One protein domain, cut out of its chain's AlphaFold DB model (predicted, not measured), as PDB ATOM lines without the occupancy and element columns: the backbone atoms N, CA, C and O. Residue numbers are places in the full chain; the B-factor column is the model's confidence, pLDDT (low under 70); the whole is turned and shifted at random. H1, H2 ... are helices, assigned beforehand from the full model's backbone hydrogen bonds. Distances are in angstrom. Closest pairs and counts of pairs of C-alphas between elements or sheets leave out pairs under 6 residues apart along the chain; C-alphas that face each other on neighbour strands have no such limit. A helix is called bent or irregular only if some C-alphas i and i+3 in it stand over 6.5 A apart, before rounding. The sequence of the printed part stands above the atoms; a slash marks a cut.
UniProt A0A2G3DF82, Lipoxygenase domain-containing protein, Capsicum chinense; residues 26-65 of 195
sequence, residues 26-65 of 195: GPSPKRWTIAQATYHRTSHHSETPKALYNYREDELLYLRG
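AT A GLANCE: This is residues 26 to 65 of the 195 residues of the protein "Lipoxygenase domain-containing protein" of Capsicum chinense (UniProt A0A2G3DF82). Look for two helices, the longer H2 and the shorter H1, crossing steeply in opposite ways, with a wide loop through residues 39 to 44 sticking out between them along the chain. The last residues, 60 to 65, of which 60 to 64 belong to H2, also stick out. The 40 printed residues hold H1, then H2, and no named strand: all helix. The whole is only just compact, close to loose, with a radius of gyration of the C-alphas of 10.3 A, and spans 30 by 19 by 15 A.

HOW THE PARTS SIT: Start at H2, residues 50 to 64; with residues 52 to 56 alone it only just touches H1, residues 31 to 38, with 3 pairs of C-alphas within 8 A. The closest C-alphas, of Ile 34 and Tyr 55, are 6.8 A apart. Their lines stand at a steep tilt of 54 degrees, opposite ways. O i to N i+4 pairs are within hydrogen-bond range in 9 of 11 cases in H2 and 3 of 4 in H1.

IN THESE COORDINATES: Find C-alpha 50 at (486.803, 479.864, 275.405); H2 runs 22.2 A to C-alpha 64 at (471.092, 491.959, 285.404). It is irregular, with C-alphas 51 and 54 7.3 A apart. H1 begins at C-alpha 31, (471.494, 488.705, 270.693), and is only just irregular, with C-alphas 31 and 34 6.7 A apart.

THE WHOLE: The C-alphas of Gly 26 and Ser 46, the two farthest apart, are 31.3 A apart. The printed part has no cut; the link from H1 to H2 is long, 11 residues. Residues 26 to 43 of the model have pLDDT under 70.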
ATOM      1  N   GLY A  26     468.199 498.962 268.428       39.94
ATOM      2  CA  GLY A  26     467.814 497.672 267.864       39.94
ATOM      3  C   GLY A  26     468.440 496.515 268.657       39.94
ATOM      4  O   GLY A  26     469.487 496.699 269.293       39.94
ATOM      5  N   PRO A  27     467.864 495.297 268.609       43.34
ATOM      6  CA  PRO A  27     468.411 494.154 269.326       43.34
ATOM      7  C   PRO A  27     469.900 494.043 269.022       43.34
ATOM      8  O   PRO A  27     470.274 493.909 267.854       43.34
ATOM      9  N   SER A  28     470.736 494.137 270.065       44.16
ATOM     10  CA  SER A  28     472.185 494.159 269.881       44.16
ATOM     11  C   SER A  28     472.580 493.002 268.950       44.16
ATOM     12  O   SER A  28     472.065 491.890 269.108       44.16
ATOM     13  N   PRO A  29     473.474 493.205 267.967       44.62
ATOM     14  CA  PRO A  29     473.890 492.144 267.040       44.62
ATOM     15  C   PRO A  29     474.359 490.857 267.750       44.62
ATOM     16  O   PRO A  29     474.310 489.768 267.183       44.62
ATOM     17  N   LYS A  30     474.752 490.982 269.026       49.69
ATOM     18  CA  LYS A  30     475.140 489.906 269.945       49.69
ATOM     19  C   LYS A  30     473.978 488.983 270.368       49.69
ATOM     20  O   LYS A  30     474.225 487.824 270.693       49.69
ATOM     21  N   ARG A  31     472.719 489.451 270.318       51.50
ATOM     22  CA  ARG A  31     471.494 488.705 270.693       51.50
ATOM     23  C   ARG A  31     471.307 487.417 269.883       51.50
ATOM     24  O   ARG A  31     470.769 486.437 270.391       51.50
ATOM     25  N   TRP A  32     471.761 487.406 268.631       47.94
ATOM     26  CA  TRP A  32     471.629 486.252 267.736       47.94
ATOM     27  C   TRP A  32     472.723 485.202 267.958       47.94
ATOM     28  O   TRP A  32     472.485 484.013 267.758       47.94
ATOM     29  N   THR A  33     473.910 485.616 268.406       50.38
ATOM     30  CA  THR A  33     475.120 484.788 268.317       50.38
ATOM     31  C   THR A  33     475.164 483.675 269.363       50.38
ATOM     32  O   THR A  33     475.565 482.560 269.046       50.38
ATOM     33  N   ILE A  34     474.715 483.933 270.596       53.38
ATOM     34  CA  ILE A  34     474.760 482.927 271.672       53.38
ATOM     35  C   ILE A  34     473.584 481.973 271.560       53.38
ATOM     36  O   ILE A  34     473.792 480.767 271.531       53.38
ATOM     37  N   ALA A  35     472.363 482.503 271.443       53.41
ATOM     38  CA  ALA A  35     471.151 481.693 271.425       53.41
ATOM     39  C   ALA A  35     471.175 480.659 270.291       53.41
ATOM     40  O   ALA A  35     470.763 479.527 270.511       53.41
ATOM     41  N   GLN A  36     471.712 481.008 269.115       53.22
ATOM     42  CA  GLN A  36     471.884 480.067 268.003       53.22
ATOM     43  C   GLN A  36     473.040 479.074 268.229       53.22
ATOM     44  O   GLN A  36     472.927 477.919 267.823       53.22
ATOM     45  N   ALA A  37     474.127 479.483 268.895       52.97
ATOM     46  CA  ALA A  37     475.284 478.626 269.167       52.97
ATOM     47  C   ALA A  37     475.069 477.648 270.341       52.97
ATOM     48  O   ALA A  37     475.671 476.573 270.363       52.97
ATOM     49  N   THR A  38     474.211 477.987 271.308       54.94
ATOM     50  CA  THR A  38     473.953 477.183 272.518       54.94
ATOM     51  C   THR A  38     472.636 476.417 272.482       54.94
ATOM     52  O   THR A  38     472.387 475.627 273.392       54.94
ATOM     53  N   TYR A  39     471.812 476.590 271.441       52.91
ATOM     54  CA  TYR A  39     470.483 475.967 271.308       52.91
ATOM     55  C   TYR A  39     470.486 474.428 271.447       52.91
ATOM     56  O   TYR A  39     469.446 473.818 271.683       52.91
ATOM     57  N   HIS A  40     471.655 473.786 271.356       51.94
ATOM     58  CA  HIS A  40     471.799 472.332 271.419       51.94
ATOM     59  C   HIS A  40     472.789 471.810 272.470       51.94
ATOM     60  O   HIS A  40     473.114 470.623 272.440       51.94
ATOM     61  N   ARG A  41     473.302 472.638 273.393       62.22
ATOM     62  CA  ARG A  41     474.275 472.153 274.388       62.22
ATOM     63  C   ARG A  41     474.136 472.847 275.738       62.22
ATOM     64  O   ARG A  41     474.475 474.018 275.887       62.22
ATOM     65  N   THR A  42     473.710 472.090 276.744       66.19
ATOM     66  CA  THR A  42     473.902 472.446 278.150       66.19
ATOM     67  C   THR A  42     475.389 472.312 278.471       66.19
ATOM     68  O   THR A  42     475.981 471.257 278.273       66.19
ATOM     69  N   SER A  43     476.020 473.402 278.901       68.38
ATOM     70  CA  SER A  43     477.414 473.395 279.356       68.38
ATOM     71  C   SER A  43     477.507 474.090 280.701       68.38
ATOM     72  O   SER A  43     476.891 475.145 280.918       68.38
ATOM     73  N   HIS A  44     478.264 473.487 281.614       74.56
ATOM     74  CA  HIS A  44     478.618 474.144 282.862       74.56
ATOM     75  C   HIS A  44     479.495 475.379 282.574       74.56
ATOM     76  O   HIS A  44     480.084 475.504 281.496       74.56
ATOM     77  N   HIS A  45     479.604 476.314 283.524       76.12
ATOM     78  CA  HIS A  45     480.423 477.521 283.331       76.12
ATOM     79  C   HIS A  45     481.876 477.172 282.957       76.12
ATOM     80  O   HIS A  45     482.425 477.754 282.023       76.12
ATOM     81  N   SER A  46     482.461 476.162 283.610       79.62
ATOM     82  CA  SER A  46     483.825 475.688 283.329       79.62
ATOM     83  C   SER A  46     483.984 474.994 281.971       79.62
ATOM     84  O   SER A  46     485.094 474.904 281.459       79.62
ATOM     85  N   GLU A  47     482.893 474.514 281.376       83.06
ATOM     86  CA  GLU A  47     482.884 473.760 280.115       83.06
ATOM     87  C   GLU A  47     482.510 474.629 278.910       83.06
ATOM     88  O   GLU A  47     482.504 474.156 277.771       83.06
ATOM     89  N   THR A  48     482.171 475.901 279.142       80.69
ATOM     90  CA  THR A  48     481.858 476.824 278.050       80.69
ATOM     91  C   THR A  48     483.118 476.992 277.179       80.69
ATOM     92  O   THR A  48     484.201 477.229 277.715       80.69
ATOM     93  N   PRO A  49     483.042 476.846 275.842       86.19
ATOM     94  CA  PRO A  49     484.199 477.054 274.975       86.19
ATOM     95  C   PRO A  49     484.781 478.459 275.151       86.19
ATOM     96  O   PRO A  49     484.031 479.431 275.225       86.19
ATOM     97  N   LYS A  50     486.113 478.589 275.130       84.50
ATOM     98  CA  LYS A  50     486.803 479.864 275.405       84.50
ATOM     99  C   LYS A  50     486.360 481.022 274.503       84.50
ATOM    100  O   LYS A  50     486.301 482.161 274.950       84.50
ATOM    101  N   ALA A  51     485.990 480.722 273.258       84.69
ATOM    102  CA  ALA A  51     485.456 481.701 272.310       84.69
ATOM    103  C   ALA A  51     484.087 482.285 272.723       84.69
ATOM    104  O   ALA A  51     483.730 483.368 272.272       84.69
ATOM    105  N   LEU A  52     483.323 481.586 273.572       83.50
ATOM    106  CA  LEU A  52     481.980 481.974 274.010       83.50
ATOM    107  C   LEU A  52     481.940 482.606 275.409       83.50
ATOM    108  O   LEU A  52     480.882 483.090 275.803       83.50
ATOM    109  N   TYR A  53     483.057 482.644 276.148       84.25
ATOM    110  CA  TYR A  53     483.083 483.201 277.509       84.25
ATOM    111  C   TYR A  53     482.609 484.652 277.556       84.25
ATOM    112  O   TYR A  53     481.671 484.957 278.287       84.25
ATOM    113  N   ASN A  54     483.189 485.525 276.729       84.69
ATOM    114  CA  ASN A  54     482.834 486.946 276.731       84.69
ATOM    115  C   ASN A  54     481.358 487.157 276.392       84.69
ATOM    116  O   ASN A  54     480.688 487.967 277.013       84.69
ATOM    117  N   TYR A  55     480.833 486.381 275.447       82.50
ATOM    118  CA  TYR A  55     479.431 486.469 275.073       82.50
ATOM    119  C   TYR A  55     478.504 486.025 276.215       82.50
ATOM    120  O   TYR A  55     477.511 486.694 276.489       82.50
ATOM    121  N   ARG A  56     478.831 484.926 276.911       84.75
ATOM    122  CA  ARG A  56     478.064 484.462 278.078       84.75
ATOM    123  C   ARG A  56     478.020 485.527 279.176       84.75
ATOM    124  O   ARG A  56     476.941 485.799 279.696       84.75
ATOM    125  N   GLU A  57     479.166 486.114 279.512       86.31
ATOM    126  CA  GLU A  57     479.252 487.149 280.548       86.31
ATOM    127  C   GLU A  57     478.533 488.441 280.131       86.31
ATOM    128  O   GLU A  57     477.797 489.011 280.937       86.31
ATOM    129  N   ASP A  58     478.649 488.852 278.864       86.75
ATOM    130  CA  ASP A  58     477.916 489.996 278.309       86.75
ATOM    131  C   ASP A  58     476.389 489.799 278.407       86.75
ATOM    132  O   ASP A  58     475.675 490.717 278.816       86.75
ATOM    133  N   GLU A  59     475.866 488.610 278.070       85.62
ATOM    134  CA  GLU A  59     474.426 488.321 278.188       85.62
ATOM    135  C   GLU A  59     473.989 488.302 279.660       85.62
ATOM    136  O   GLU A  59     472.951 488.867 279.992       85.62
ATOM    137  N   LEU A  60     474.783 487.726 280.572       87.88
ATOM    138  CA  LEU A  60     474.478 487.760 282.008       87.88
ATOM    139  C   LEU A  60     474.453 489.190 282.561       87.88
ATOM    140  O   LEU A  60     473.587 489.512 283.376       87.88
ATOM    141  N   LEU A  61     475.372 490.053 282.122       89.56
ATOM    142  CA  LEU A  61     475.388 491.462 282.506       89.56
ATOM    143  C   LEU A  61     474.144 492.191 281.978       89.56
ATOM    144  O   LEU A  61     473.504 492.932 282.725       89.56
ATOM    145  N   TYR A  62     473.760 491.926 280.727       85.75
ATOM    146  CA  TYR A  62     472.538 492.466 280.130       85.75
ATOM    147  C   TYR A  62     471.281 492.039 280.905       85.75
ATOM    148  O   TYR A  62     470.426 492.873 281.200       85.75
ATOM    149  N   LEU A  63     471.195 490.762 281.295       87.88
ATOM    150  CA  LEU A  63     470.077 490.229 282.077       87.88
ATOM    151  C   LEU A  63     470.007 490.810 283.498       87.88
ATOM    152  O   LEU A  63     468.927 490.829 284.073       87.88
ATOM    153  N   ARG A  64     471.108 491.296 284.082       91.38
ATOM    154  CA  ARG A  64     471.092 491.959 285.404       91.38
ATOM    155  C   ARG A  64     470.634 493.417 285.338       91.38
ATOM    156  O   ARG A  64     469.991 493.899 286.265       91.38
ATOM    157  N   GLY A  65     470.957 494.121 284.252       89.69
ATOM    158  CA  GLY A  65     470.629 495.537 284.073       89.69
ATOM    159  C   GLY A  65     471.342 496.483 285.056       89.69
ATOM    160  O   GLY A  65     472.252 496.099 285.786       89.69
TER     161      GLY A  65